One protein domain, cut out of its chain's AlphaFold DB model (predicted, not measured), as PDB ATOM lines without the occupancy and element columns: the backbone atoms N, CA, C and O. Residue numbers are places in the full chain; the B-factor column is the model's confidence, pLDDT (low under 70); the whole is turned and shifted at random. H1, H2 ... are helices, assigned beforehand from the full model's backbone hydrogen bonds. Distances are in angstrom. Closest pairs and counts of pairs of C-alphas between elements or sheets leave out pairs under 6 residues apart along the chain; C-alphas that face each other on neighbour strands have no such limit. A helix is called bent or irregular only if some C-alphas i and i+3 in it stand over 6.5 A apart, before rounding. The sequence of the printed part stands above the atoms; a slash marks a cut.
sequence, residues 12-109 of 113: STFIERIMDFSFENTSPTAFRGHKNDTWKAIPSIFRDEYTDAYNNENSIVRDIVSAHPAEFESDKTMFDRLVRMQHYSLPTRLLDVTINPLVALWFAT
ATOM      1  N   SER A  12    -107.297  15.490 -29.604       93.69
ATOM      2  CA  SER A  12    -108.259  14.653 -28.870       93.69
ATOM      3  C   SER A  12    -107.591  13.872 -27.739       93.69
ATOM      4  O   SER A  12    -108.047  13.928 -26.602       93.69
ATOM      5  N   THR A  13    -106.452  13.233 -28.022       92.88
ATOM      6  CA  THR A  13    -105.661  12.497 -27.025       92.88
ATOM      7  C   THR A  13    -105.149  13.418 -25.915       92.88
ATOM      8  O   THR A  13    -105.114  13.020 -24.753       92.88
ATOM      9  N   PHE A  14    -104.774  14.659 -26.243       93.25
ATOM     10  CA  PHE A  14    -104.426  15.659 -25.231       93.25
ATOM     11  C   PHE A  14    -105.616  15.991 -24.322       93.25
ATOM     12  O   PHE A  14    -105.464  16.001 -23.101       93.25
ATOM     13  N   ILE A  15    -106.794  16.238 -24.904       93.06
ATOM     14  CA  ILE A  15    -108.013  16.584 -24.161       93.06
ATOM     15  C   ILE A  15    -108.432  15.440 -23.231       93.06
ATOM     16  O   ILE A  15    -108.678  15.672 -22.053       93.06
ATOM     17  N   GLU A  16    -108.460  14.202 -23.724       92.06
ATOM     18  CA  GLU A  16    -108.730  13.020 -22.892       92.06
ATOM     19  C   GLU A  16    -107.756  12.958 -21.710       92.06
ATOM     20  O   GLU A  16    -108.158  12.848 -20.552       92.06
ATOM     21  N   ARG A  17    -106.458  13.141 -21.987       90.94
ATOM     22  CA  ARG A  17    -105.425  13.058 -20.958       90.94
ATOM     23  C   ARG A  17    -105.529  14.161 -19.911       90.94
ATOM     24  O   ARG A  17    -105.253  13.880 -18.748       90.94
ATOM     25  N   ILE A  18    -105.870  15.388 -20.308       91.19
ATOM     26  CA  ILE A  18    -105.951  16.528 -19.387       91.19
ATOM     27  C   ILE A  18    -107.217  16.482 -18.528       91.19
ATOM     28  O   ILE A  18    -107.161  16.887 -17.371       91.19
ATOM     29  N   MET A  19    -108.325  15.953 -19.056       88.81
ATOM     30  CA  MET A  19    -109.561  15.758 -18.286       88.81
ATOM     31  C   MET A  19    -109.398  14.682 -17.209       88.81
ATOM     32  O   MET A  19    -109.891  14.857 -16.098       88.81
ATOM     33  N   ASP A  20    -108.651  13.617 -17.507       90.56
ATOM     34  CA  ASP A  20    -108.353  12.546 -16.548       90.56
ATOM     35  C   ASP A  20    -107.182  12.884 -15.606       90.56
ATOM     36  O   ASP A  20    -106.876  12.138 -14.670       90.56
ATOM     37  N   PHE A  21    -106.475  13.988 -15.858       90.06
ATOM     38  CA  PHE A  21    -105.324  14.379 -15.058       90.06
ATOM     39  C   PHE A  21    -105.764  14.972 -13.717       90.06
ATOM     40  O   PHE A  21    -106.497  15.958 -13.642       90.06
ATOM     41  N   SER A  22    -105.232  14.407 -12.637       90.69
ATOM     42  CA  SER A  22    -105.333  14.970 -11.297       90.69
ATOM     43  C   SER A  22    -104.004  14.825 -10.565       90.69
ATOM     44  O   SER A  22    -103.270  13.849 -10.743       90.69
ATOM     45  N   PHE A  23    -103.689  15.818  -9.743       85.56
ATOM     46  CA  PHE A  23    -102.558  15.795  -8.827       85.56
ATOM     47  C   PHE A  23    -103.102  15.915  -7.407       85.56
ATOM     48  O   PHE A  23    -103.878  16.824  -7.129       85.56
ATOM     49  N   GLU A  24    -102.759  14.970  -6.530       89.19
ATOM     50  CA  GLU A  24    -103.278  14.921  -5.150       89.19
ATOM     51  C   GLU A  24    -104.819  15.051  -5.079       89.19
ATOM     52  O   GLU A  24    -105.367  15.796  -4.273       89.19
ATOM     53  N   ASN A  25    -105.529  14.328  -5.957       87.94
ATOM     54  CA  ASN A  25    -106.995  14.370  -6.121       87.94
ATOM     55  C   ASN A  25    -107.574  15.739  -6.525       87.94
ATOM     56  O   ASN A  25    -108.779  15.954  -6.415       87.94
ATOM     57  N   THR A  26    -106.736  16.652  -7.016       89.31
ATOM     58  CA  THR A  26    -107.147  17.978  -7.480       89.31
ATOM     59  C   THR A  26    -106.898  18.108  -8.977       89.31
ATOM     60  O   THR A  26    -105.812  17.801  -9.477       89.31
ATOM     61  N   SER A  27    -107.919  18.553  -9.709       87.88
ATOM     62  CA  SER A  27    -107.788  18.885 -11.127       87.88
ATOM     63  C   SER A  27    -107.018  20.200 -11.304       87.88
ATOM     64  O   SER A  27    -107.154  21.111 -10.483       87.88
ATOM     65  N   PRO A  28    -106.222  20.338 -12.372       89.81
ATOM     66  CA  PRO A  28    -105.496  21.570 -12.653       89.81
ATOM     67  C   PRO A  28    -106.466  22.727 -12.942       89.81
ATOM     68  O   PRO A  28    -107.419  22.579 -13.703       89.81
ATOM     69  N   THR A  29    -106.206  23.891 -12.344       91.00
ATOM     70  CA  THR A  29    -107.012  25.117 -12.515       91.00
ATOM     71  C   THR A  29    -106.371  26.133 -13.458       91.00
ATOM     72  O   THR A  29    -107.041  27.045 -13.938       91.00
ATOM     73  N   ALA A  30    -105.074  25.982 -13.725       93.81
ATOM     74  CA  ALA A  30    -104.296  26.846 -14.591       93.81
ATOM     75  C   ALA A  30    -103.204  26.040 -15.299       93.81
ATOM     76  O   ALA A  30    -102.697  25.043 -14.780       93.81
ATOM     77  N   PHE A  31    -102.834  26.505 -16.484       94.12
ATOM     78  CA  PHE A  31    -101.885  25.867 -17.379       94.12
ATOM     79  C   PHE A  31    -100.879  26.897 -17.889       94.12
ATOM     80  O   PHE A  31    -101.189  28.082 -18.021       94.12
ATOM     81  N   ARG A  32     -99.674  26.439 -18.221       94.25
ATOM     82  CA  ARG A  32     -98.645  27.236 -18.892       94.25
ATOM     83  C   ARG A  32     -97.958  26.364 -19.932       94.25
ATOM     84  O   ARG A  32     -97.541  25.252 -19.619       94.25
ATOM     85  N   GLY A  33     -97.879  26.860 -21.162       93.56
ATOM     86  CA  GLY A  33     -97.188  26.176 -22.248       93.56
ATOM     87  C   GLY A  33     -95.703  26.479 -22.223       93.56
ATOM     88  O   GLY A  33     -95.332  27.648 -22.260       93.56
ATOM     89  N   HIS A  34     -94.864  25.447 -22.163       92.50
ATOM     90  CA  HIS A  34     -93.419  25.566 -22.353       92.50
ATOM     91  C   HIS A  34     -93.004  24.725 -23.556       92.50
ATOM     92  O   HIS A  34     -93.330  23.542 -23.608       92.50
ATOM     93  N   LYS A  35     -92.230  25.316 -24.474       91.12
ATOM     94  CA  LYS A  35     -91.620  24.594 -25.606       91.12
ATOM     95  C   LYS A  35     -90.614  23.536 -25.159       91.12
ATOM     96  O   LYS A  35     -90.405  22.536 -25.835       91.12
ATOM     97  N   ASN A  36     -89.967  23.774 -24.020       89.50
ATOM     98  CA  ASN A  36     -88.963  22.887 -23.456       89.50
ATOM     99  C   ASN A  36     -89.408  22.423 -22.066       89.50
ATOM    100  O   ASN A  36     -89.617  23.232 -21.159       89.50
ATOM    101  N   ASP A  37     -89.528  21.111 -21.895       87.44
ATOM    102  CA  ASP A  37     -89.971  20.467 -20.659       87.44
ATOM    103  C   ASP A  37     -88.950  20.576 -19.512       87.44
ATOM    104  O   ASP A  37     -89.307  20.407 -18.346       87.44
ATOM    105  N   THR A  38     -87.695  20.924 -19.811       89.69
ATOM    106  CA  THR A  38     -86.661  21.206 -18.802       89.69
ATOM    107  C   THR A  38     -86.813  22.587 -18.159       89.69
ATOM    108  O   THR A  38     -86.230  22.846 -17.101       89.69
ATOM    109  N   TRP A  39     -87.599  23.490 -18.758       90.88
ATOM    110  CA  TRP A  39     -87.795  24.836 -18.231       90.88
ATOM    111  C   TRP A  39     -88.713  24.839 -17.012       90.88
ATOM    112  O   TRP A  39     -89.865  24.402 -17.057       90.88
ATOM    113  N   LYS A  40     -88.220  25.427 -15.920       91.94
ATOM    114  CA  LYS A  40     -88.990  25.606 -14.688       91.94
ATOM    115  C   LYS A  40     -90.102  26.639 -14.891       91.94
ATOM    116  O   LYS A  40     -89.872  27.713 -15.448       91.94
ATOM    117  N   ALA A  41     -91.295  26.337 -14.382       92.50
ATOM    118  CA  ALA A  41     -92.426  27.264 -14.326       92.50
ATOM    119  C   ALA A  41     -92.276  28.226 -13.138       92.50
ATOM    120  O   ALA A  41     -93.007  28.144 -12.157       92.50
ATOM    121  N   ILE A  42     -91.276  29.104 -13.221       95.06
ATOM    122  CA  ILE A  42     -91.011  30.154 -12.233       95.06
ATOM    123  C   ILE A  42     -91.054  31.532 -12.905       95.06
ATOM    124  O   ILE A  42     -90.659  31.638 -14.075       95.06
ATOM    125  N   PRO A  43     -91.533  32.575 -12.197       95.94
ATOM    126  CA  PRO A  43     -91.431  33.957 -12.653       95.94
ATOM    127  C   PRO A  43     -90.014  34.329 -13.086       95.94
ATOM    128  O   PRO A  43     -89.036  33.791 -12.557       95.94
ATOM    129  N   SER A  44     -89.903  35.261 -14.031       95.31
ATOM    130  CA  SER A  44     -88.617  35.645 -14.621       95.31
ATOM    131  C   SER A  44     -87.631  36.156 -13.574       95.31
ATOM    132  O   SER A  44     -86.488  35.717 -13.577       95.31
ATOM    133  N   ILE A  45     -88.071  36.969 -12.611       97.12
ATOM    134  CA  ILE A  45     -87.179  37.534 -11.584       97.12
ATOM    135  C   ILE A  45     -86.533  36.492 -10.661       97.12
ATOM    136  O   ILE A  45     -85.535  36.784 -10.016       97.12
ATOM    137  N   PHE A  46     -87.087  35.279 -10.584       96.94
ATOM    138  CA  PHE A  46     -86.546  34.202  -9.750       96.94
ATOM    139  C   PHE A  46     -85.550  33.302 -10.485       96.94
ATOM    140  O   PHE A  46     -85.121  32.292  -9.926       96.94
ATOM    141  N   ARG A  47     -85.220  33.609 -11.742       95.44
ATOM    142  CA  ARG A  47     -84.189  32.880 -12.484       95.44
ATOM    143  C   ARG A  47     -82.808  33.428 -12.137       95.44
ATOM    144  O   ARG A  47     -82.668  34.613 -11.838       95.44
ATOM    145  N   ASP A  48     -81.802  32.560 -12.177       95.44
ATOM    146  CA  ASP A  48     -80.457  32.861 -11.675       95.44
ATOM    147  C   ASP A  48     -79.833  34.075 -12.389       95.44
ATOM    148  O   ASP A  48     -79.173  34.900 -11.753       95.44
ATOM    149  N   GLU A  49     -80.121  34.251 -13.683       95.56
ATOM    150  CA  GLU A  49     -79.664  35.382 -14.498       95.56
ATOM    151  C   GLU A  49     -80.211  36.752 -14.049       95.56
ATOM    152  O   GLU A  49     -79.653  37.783 -14.420       95.56
ATOM    153  N   TYR A  50     -81.262  36.783 -13.220       96.88
ATOM    154  CA  TYR A  50     -81.895  38.006 -12.711       96.88
ATOM    155  C   TYR A  50     -81.681  38.221 -11.208       96.88
ATOM    156  O   TYR A  50     -82.388  39.021 -10.596       96.88
ATOM    157  N   THR A  51     -80.684  37.565 -10.600       96.69
ATOM    158  CA  THR A  51     -80.375  37.697  -9.162       96.69
ATOM    159  C   THR A  51     -80.187  39.158  -8.729       96.69
ATOM    160  O   THR A  51     -80.717  39.581  -7.699       96.69
ATOM    161  N   ASP A  52     -79.492  39.966  -9.532       97.06
ATOM    162  CA  ASP A  52     -79.305  41.390  -9.235       97.06
ATOM    163  C   ASP A  52     -80.621  42.169  -9.308       97.06
ATOM    164  O   ASP A  52     -80.891  43.011  -8.448       97.06
ATOM    165  N   ALA A  53     -81.471  41.858 -10.291       96.69
ATOM    166  CA  ALA A  53     -82.788  42.470 -10.421       96.69
ATOM    167  C   ALA A  53     -83.709  42.080  -9.258       96.69
ATOM    168  O   ALA A  53     -84.419  42.932  -8.737       96.69
ATOM    169  N   TYR A  54     -83.644  40.832  -8.791       97.31
ATOM    170  CA  TYR A  54     -84.367  40.375  -7.606       97.31
ATOM    171  C   TYR A  54     -83.983  41.167  -6.352       97.31
ATOM    172  O   TYR A  54     -84.857  41.644  -5.624       97.31
ATOM    173  N   ASN A  55     -82.682  41.364  -6.124       97.75
ATOM    174  CA  ASN A  55     -82.183  42.107  -4.966       97.75
ATOM    175  C   ASN A  55     -82.489  43.613  -5.038       97.75
ATOM    176  O   ASN A  55     -82.551  44.275  -4.002       97.75
ATOM    177  N   ASN A  56     -82.699  44.155  -6.242       97.56
ATOM    178  CA  ASN A  56     -82.894  45.586  -6.490       97.56
ATOM    179  C   ASN A  56     -84.270  45.933  -7.088       97.56
ATOM    180  O   ASN A  56     -84.450  47.032  -7.611       97.56
ATOM    181  N   GLU A  57     -85.256  45.037  -6.993       97.31
ATOM    182  CA  GLU A  57     -86.568  45.182  -7.642       97.31
ATOM    183  C   GLU A  57     -87.247  46.516  -7.304       97.31
ATOM    184  O   GLU A  57     -87.773  47.190  -8.183       97.31
ATOM    185  N   ASN A  58     -87.178  46.952  -6.042       96.94
ATOM    186  CA  ASN A  58     -87.747  48.232  -5.612       96.94
ATOM    187  C   ASN A  58     -87.112  49.435  -6.336       96.94
ATOM    188  O   ASN A  58     -87.817  50.368  -6.722       96.94
ATOM    189  N   SER A  59     -85.793  49.408  -6.541       98.00
ATOM    190  CA  SER A  59     -85.087  50.451  -7.291       98.00
ATOM    191  C   SER A  59     -85.523  50.442  -8.754       98.00
ATOM    192  O   SER A  59     -85.903  51.484  -9.271       98.00
ATOM    193  N   ILE A  60     -85.604  49.262  -9.378       97.62
ATOM    194  CA  ILE A  60     -86.058  49.106 -10.770       97.62
ATOM    195  C   ILE A  60     -87.483  49.643 -10.955       97.62
ATOM    196  O   ILE A  60     -87.746  50.397 -11.890       97.62
ATOM    197  N   VAL A  61     -88.401  49.296 -10.045       97.19
ATOM    198  CA  VAL A  61     -89.783  49.807 -10.050       97.19
ATOM    199  C   VAL A  61     -89.791  51.332  -9.943       97.19
ATOM    200  O   VAL A  61     -90.518  52.004 -10.671       97.19
ATOM    201  N   ARG A  62     -88.988  51.903  -9.040       97.06
ATOM    202  CA  ARG A  62     -88.905  53.357  -8.877       97.06
ATOM    203  C   ARG A  62     -88.357  54.029 -10.131       97.06
ATOM    204  O   ARG A  62     -88.892  55.062 -10.531       97.06
ATOM    205  N   ASP A  63     -87.327  53.454 -10.736       97.81
ATOM    206  CA  ASP A  63     -86.652  54.011 -11.900       97.81
ATOM    207  C   ASP A  63     -87.582  54.023 -13.116       97.81
ATOM    208  O   ASP A  63     -87.749  55.073 -13.736       97.81
ATOM    209  N   ILE A  64     -88.276  52.915 -13.403       97.19
ATOM    210  CA  ILE A  64     -89.181  52.842 -14.560       97.19
ATOM    211  C   ILE A  64     -90.408  53.750 -14.401       97.19
ATOM    212  O   ILE A  64     -90.799  54.430 -15.349       97.19
ATOM    213  N   VAL A  65     -90.969  53.844 -13.190       96.75
ATOM    214  CA  VAL A  65     -92.081  54.764 -12.896       96.75
ATOM    215  C   VAL A  65     -91.625  56.219 -13.020       96.75
ATOM    216  O   VAL A  65     -92.381  57.061 -13.495       96.75
ATOM    217  N   SER A  66     -90.389  56.524 -12.619       96.75
ATOM    218  CA  SER A  66     -89.832  57.879 -12.724       96.75
ATOM    219  C   SER A  66     -89.488  58.252 -14.168       96.75
ATOM    220  O   SER A  66     -89.619  59.416 -14.540       96.75
ATOM    221  N   ALA A  67     -89.068  57.280 -14.983       96.94
ATOM    222  CA  ALA A  67     -88.776  57.465 -16.400       96.94
ATOM    223  C   ALA A  67     -90.049  57.632 -17.252       96.94
ATOM    224  O   ALA A  67     -90.056  58.437 -18.183       96.94
ATOM    225  N   HIS A  68     -91.132  56.920 -16.916       96.44
ATOM    226  CA  HIS A  68     -92.380  56.893 -17.692       96.44
ATOM    227  C   HIS A  68     -93.638  57.202 -16.850       96.44
ATOM    228  O   HIS A  68     -94.614  56.453 -16.902       96.44
ATOM    229  N   PRO A  69     -93.687  58.311 -16.089       95.81
ATOM    230  CA  PRO A  69     -94.725  58.539 -15.077       95.81
ATOM    231  C   PRO A  69     -96.151  58.563 -15.639       95.81
ATOM    232  O   PRO A  69     -97.067  58.075 -14.984       95.81
ATOM    233  N   ALA A  70     -96.334  59.077 -16.860       96.81
ATOM    234  CA  ALA A  70     -97.637  59.126 -17.525       96.81
ATOM    235  C   ALA A  70     -98.199  57.728 -17.827       96.81
ATOM    236  O   ALA A  70     -99.407  57.524 -17.781       96.81
ATOM    237  N   GLU A  71     -97.341  56.743 -18.105       95.94
ATOM    238  CA  GLU A  71     -97.817  55.387 -18.368       95.94
ATOM    239  C   GLU A  71     -98.269  54.688 -17.088       95.94
ATOM    240  O   GLU A  71     -99.252  53.959 -17.108       95.94
ATOM    241  N   PHE A  72     -97.604  54.950 -15.964       95.88
ATOM    242  CA  PHE A  72     -97.937  54.341 -14.675       95.88
ATOM    243  C   PHE A  72     -99.011  55.113 -13.888       95.88
ATOM    244  O   PHE A  72     -99.375  54.700 -12.787       95.88
ATOM    245  N   GLU A  73     -99.549  56.213 -14.426       95.19
ATOM    246  CA  GLU A  73    -100.539  57.061 -13.743       95.19
ATOM    247  C   GLU A  73    -101.822  56.293 -13.385       95.19
ATOM    248  O   GLU A  73    -102.388  56.472 -12.304       95.19
ATOM    249  N   SER A  74    -102.263  55.389 -14.265       94.62
ATOM    250  CA  SER A  74    -103.458  54.564 -14.051       94.62
ATOM    251  C   SER A  74    -103.241  53.370 -13.115       94.62
ATOM    252  O   SER A  74    -104.215  52.720 -12.728       94.62
ATOM    253  N   ASP A  75    -101.990  53.054 -12.772       96.19
ATOM    254  CA  ASP A  75    -101.631  51.819 -12.077       96.19
ATOM    255  C   ASP A  75    -101.813  51.991 -10.565       96.19
ATOM    256  O   ASP A  75    -101.003  52.610  -9.864       96.19
ATOM    257  N   LYS A  76    -102.910  51.430 -10.048       94.75
ATOM    258  CA  LYS A  76    -103.340  51.621  -8.654       94.75
ATOM    259  C   LYS A  76    -102.584  50.729  -7.683       94.75
ATOM    260  O   LYS A  76    -102.428  51.079  -6.513       94.75
ATOM    261  N   THR A  77    -102.148  49.566  -8.147       96.62
ATOM    262  CA  THR A  77    -101.517  48.542  -7.318       96.62
ATOM    263  C   THR A  77    -100.127  48.198  -7.834       96.62
ATOM    264  O   THR A  77     -99.799  48.423  -8.997       96.62
ATOM    265  N   MET A  78     -99.298  47.592  -6.979       95.94
ATOM    266  CA  MET A  78     -98.027  47.027  -7.446       95.94
ATOM    267  C   MET A  78     -98.238  45.917  -8.477       95.94
ATOM    268  O   MET A  78     -97.391  45.745  -9.341       95.94
ATOM    269  N   PHE A  79     -99.363  45.199  -8.427       96.81
ATOM    270  CA  PHE A  79     -99.690  44.199  -9.439       96.81
ATOM    271  C   PHE A  79     -99.826  44.838 -10.827       96.81
ATOM    272  O   PHE A  79     -99.164  44.386 -11.756       96.81
ATOM    273  N   ASP A  80    -100.582  45.934 -10.949       96.44
ATOM    274  CA  ASP A  80    -100.750  46.666 -12.217       96.44
ATOM    275  C   ASP A  80     -99.396  47.133 -12.774       96.44
ATOM    276  O   ASP A  80     -99.099  46.965 -13.957       96.44
ATOM    277  N   ARG A  81     -98.530  47.638 -11.887       96.81
ATOM    278  CA  ARG A  81     -97.176  48.075 -12.252       96.81
ATOM    279  C   ARG A  81     -96.318  46.915 -12.736       96.81
ATOM    280  O   ARG A  81     -95.643  47.057 -13.746       96.81
ATOM    281  N   LEU A  82     -96.350  45.771 -12.050       97.19
ATOM    282  CA  LEU A  82     -95.605  44.579 -12.462       97.19
ATOM    283  C   LEU A  82     -96.093  44.051 -13.820       97.19
ATOM    284  O   LEU A  82     -95.264  43.644 -14.629       97.19
ATOM    285  N   VAL A  83     -97.399  44.104 -14.102       95.69
ATOM    286  CA  VAL A  83     -97.937  43.758 -15.431       95.69
ATOM    287  C   VAL A  83     -97.360  44.701 -16.485       95.69
ATOM    288  O   VAL A  83     -96.806  44.254 -17.486       95.69
ATOM    289  N   ARG A  84     -97.401  46.015 -16.241       96.12
ATOM    290  CA  ARG A  84     -96.849  47.001 -17.180       96.12
ATOM    291  C   ARG A  84     -95.341  46.856 -17.371       96.12
ATOM    292  O   ARG A  84     -94.849  46.982 -18.485       96.12
ATOM    293  N   MET A  85     -94.599  46.540 -16.314       96.62
ATOM    294  CA  MET A  85     -93.157  46.293 -16.380       96.62
ATOM    295  C   MET A  85     -92.793  45.131 -17.316       96.62
ATOM    296  O   MET A  85     -91.742  45.196 -17.955       96.62
ATOM    297  N   GLN A  86     -93.652  44.112 -17.466       95.38
ATOM    298  CA  GLN A  86     -93.420  43.039 -18.444       95.38
ATOM    299  C   GLN A  86     -93.397  43.574 -19.889       95.38
ATOM    300  O   GLN A  86     -92.630  43.065 -20.703       95.38
ATOM    301  N   HIS A  87     -94.154  44.637 -20.210       94.00
ATOM    302  CA  HIS A  87     -94.113  45.284 -21.534       94.00
ATOM    303  C   HIS A  87     -92.783  46.002 -21.806       94.00
ATOM    304  O   HIS A  87     -92.405  46.181 -22.959       94.00
ATOM    305  N   TYR A  88     -92.057  46.366 -20.747       95.12
ATOM    306  CA  TYR A  88     -90.699  46.908 -20.805       95.12
ATOM    307  C   TYR A  88     -89.618  45.819 -20.744       95.12
ATOM    308  O   TYR A  88     -88.445  46.120 -20.533       95.12
ATOM    309  N   SER A  89     -90.008  44.546 -20.888       94.00
ATOM    310  CA  SER A  89     -89.117  43.382 -20.803       94.00
ATOM    311  C   SER A  89     -88.360  43.273 -19.472       94.00
ATOM    312  O   SER A  89     -87.334  42.597 -19.393       94.00
ATOM    313  N   LEU A  90     -88.860  43.915 -18.411       96.25
ATOM    314  CA  LEU A  90     -88.270  43.802 -17.083       96.25
ATOM    315  C   LEU A  90     -88.660  42.457 -16.456       96.25
ATOM    316  O   LEU A  90     -89.814  42.032 -16.575       96.25
ATOM    317  N   PRO A  91     -87.734  41.779 -15.757       96.62
ATOM    318  CA  PRO A  91     -88.076  40.588 -15.001       96.62
ATOM    319  C   PRO A  91     -89.008  40.962 -13.843       96.62
ATOM    320  O   PRO A  91     -88.770  41.936 -13.128       96.62
ATOM    321  N   THR A  92     -90.066  40.183 -13.631       97.62
ATOM    322  CA  THR A  92     -91.052  40.444 -12.577       97.62
ATOM    323  C   THR A  92     -91.375  39.179 -11.796       97.62
ATOM    324  O   THR A  92     -91.017  38.061 -12.178       97.62
ATOM    325  N   ARG A  93     -92.080  39.356 -10.675       96.69
ATOM    326  CA  ARG A  93     -92.637  38.255  -9.875       96.69
ATOM    327  C   ARG A  93     -93.847  37.580 -10.518       96.69
ATOM    328  O   ARG A  93     -94.390  36.652  -9.923       96.69
ATOM    329  N   LEU A  94     -94.294  38.043 -11.684       96.50
ATOM    330  CA  LEU A  94     -95.474  37.504 -12.345       96.50
ATOM    331  C   LEU A  94     -95.118  36.277 -13.185       96.50
ATOM    332  O   LEU A  94     -94.059  36.195 -13.808       96.50
ATOM    333  N   LEU A  95     -96.032  35.311 -13.178       94.50
ATOM    334  CA  LEU A  95     -95.991  34.139 -14.036       94.50
ATOM    335  C   LEU A  95     -97.286  34.099 -14.839       94.50
ATOM    336  O   LEU A  95     -98.363  33.916 -14.276       94.50
ATOM    337  N   ASP A  96     -97.168  34.234 -16.151       92.75
ATOM    338  CA  ASP A  96     -98.307  34.123 -17.061       92.75
ATOM    339  C   ASP A  96     -98.847  32.692 -17.078       92.75
ATOM    340  O   ASP A  96     -98.107  31.717 -17.258       92.75
ATOM    341  N   VAL A  97    -100.152  32.573 -16.891       95.31
ATOM    342  CA  VAL A  97    -100.884  31.311 -16.929       95.31
ATOM    343  C   VAL A  97    -102.202  31.519 -17.659       95.31
ATOM    344  O   VAL A  97    -102.718  32.630 -17.752       95.31
ATOM    345  N   THR A  98    -102.767  30.433 -18.165       95.62
ATOM    346  CA  THR A  98    -104.073  30.415 -18.821       95.62
ATOM    347  C   THR A  98    -104.960  29.359 -18.184       95.62
ATOM    348  O   THR A  98    -104.501  28.279 -17.825       95.62
ATOM    349  N   ILE A  99    -106.253  29.650 -18.063       95.38
ATOM    350  CA  ILE A  99    -107.254  28.655 -17.649       95.38
ATOM    351  C   ILE A  99    -107.627  27.701 -18.793       95.38
ATOM    352  O   ILE A  99    -108.250  26.671 -18.560       95.38
ATOM    353  N   ASN A 100    -107.262  28.037 -20.036       95.12
ATOM    354  CA  ASN A 100    -107.561  27.222 -21.203       95.12
ATOM    355  C   ASN A 100    -106.361  26.316 -21.540       95.12
ATOM    356  O   ASN A 100    -105.341  26.820 -22.028       95.12
ATOM    357  N   PRO A 101    -106.471  24.988 -21.358       94.56
ATOM    358  CA  PRO A 101    -105.368  24.069 -21.621       94.56
ATOM    359  C   PRO A 101    -104.950  24.042 -23.098       94.56
ATOM    360  O   PRO A 101    -103.793  23.756 -23.386       94.56
ATOM    361  N   LEU A 102    -105.841  24.382 -24.037       95.38
ATOM    362  CA  LEU A 102    -105.508  24.438 -25.465       95.38
ATOM    363  C   LEU A 102    -104.623  25.640 -25.810       95.38
ATOM    364  O   LEU A 102    -103.781  25.540 -26.696       95.38
ATOM    365  N   VAL A 103    -104.766  26.754 -25.086       95.69
ATOM    366  CA  VAL A 103    -103.867  27.911 -25.237       95.69
ATOM    367  C   VAL A 103    -102.471  27.551 -24.730       95.69
ATOM    368  O   VAL A 103    -101.482  27.835 -25.397       95.69
ATOM    369  N   ALA A 104    -102.378  26.871 -23.583       95.19
ATOM    370  CA  ALA A 104    -101.100  26.374 -23.079       95.19
ATOM    371  C   ALA A 104    -100.475  25.338 -24.026       95.19
ATOM    372  O   ALA A 104     -99.274  25.390 -24.269       95.19
ATOM    373  N   LEU A 105    -101.275  24.430 -24.594       94.56
ATOM    374  CA  LEU A 105    -100.791  23.483 -25.595       94.56
ATOM    375  C   LEU A 105    -100.196  24.217 -26.798       94.56
ATOM    376  O   LEU A 105     -99.086  23.893 -27.199       94.56
ATOM    377  N   TRP A 106    -100.896  25.227 -27.321       94.75
ATOM    378  CA  TRP A 106    -100.409  26.018 -28.447       94.75
ATOM    379  C   TRP A 106     -99.028  26.620 -28.160       94.75
ATOM    380  O   TRP A 106     -98.102  26.346 -28.915       94.75
ATOM    381  N   PHE A 107     -98.847  27.312 -27.027       93.56
ATOM    382  CA  PHE A 107     -97.542  27.863 -26.618       93.56
ATOM    383  C   PHE A 107     -96.448  26.799 -26.429       93.56
ATOM    384  O   PHE A 107     -95.262  27.094 -26.555       93.56
ATOM    385  N   ALA A 108     -96.819  25.562 -26.092       93.25
ATOM    386  CA  ALA A 108     -95.864  24.468 -25.950       93.25
ATOM    387  C   ALA A 108     -95.426  23.872 -27.299       93.25
ATOM    388  O   ALA A 108     -94.360  23.268 -27.372       93.25
ATOM    389  N   THR A 109     -96.244  24.007 -28.346       92.56
ATOM    390  CA  THR A 109     -96.026  23.345 -29.645       92.56
ATOM    391  C   THR A 109     -95.741  24.293 -30.798       92.56
ATOM    392  O   THR A 109     -95.398  23.835 -31.882       92.56
TER     393      THR A 109
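What this domain is: This is residues 12 to 109 of the 113 residues of the protein "FRG domain-containing protein" of Escherichia coli (UniProt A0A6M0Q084). Two loose groups of short helices form the two ends of an elongated model: H2, H3 and H4 at one end, H1 and H5 at the other. Two long stretches with no named element, residues 20 to 47 and 88 to 100, run between these ends, and residues 20 to 26 stick out as a free loop. The printed part has 98 residues with five named helices, H1 to H5 in chain order, and no named strand; the class is all helix, though under half of the residues, 46, are in named elements. The whole is loose, with a radius of gyration of the C-alphas of 17.0 A and spans of 50 by 30 by 26 A.

How they stand to each other: The longest helix, H3, residues 57 to 67, only just touches H4, residues 78 to 87, with 3 pairs of C-alphas within 8 A; the closest are those of Ile 64 and Met 85, 7.9 A apart. Their lines are about perpendicular, only just, at 70.2 degrees. H2, residues 48 to 55, is close to H3 but not clearly touching; their closest C-alphas, those of Ala 53 and Ile 60, are 7.4 A apart, and their lines are about perpendicular at 75 degrees. H2 is irregular: C-alphas 49 and 52 are 8.0 A apart. At the other end, H1, residues 12 to 19, and H5, residues 101 to 109, are close but not clearly touching, with the closest C-alphas, those of Ile 18 and Pro 101, 7.9 A apart; they run opposite ways at a steep tilt of 56 degrees. H4 and H5 are apart. In H1, H3 and H5 every O i to N i+4 pair is within hydrogen-bond range; in H2 2 of 4 are, and in H4 5 of 6.

Where its parts are: H3 begins at C-alpha 57 (-86.568, 45.182, -7.642) and is 15.2 A long; H4 is 14.7 A and H2 11.6 A. H1 begins at C-alpha 12 (-108.259, 14.653, -28.870) and is 10.7 A long; H5, 12.3 A, ends at C-alpha 109 (-96.026, 23.345, -29.645).

The domain as a whole: The C-alphas farthest apart, those of Thr 13 and Ser 66, are 50.1 A apart. The links H1 to H2 and H4 to H5 are long. The printed part has no cut, and no printed residue is under 70 in pLDDT.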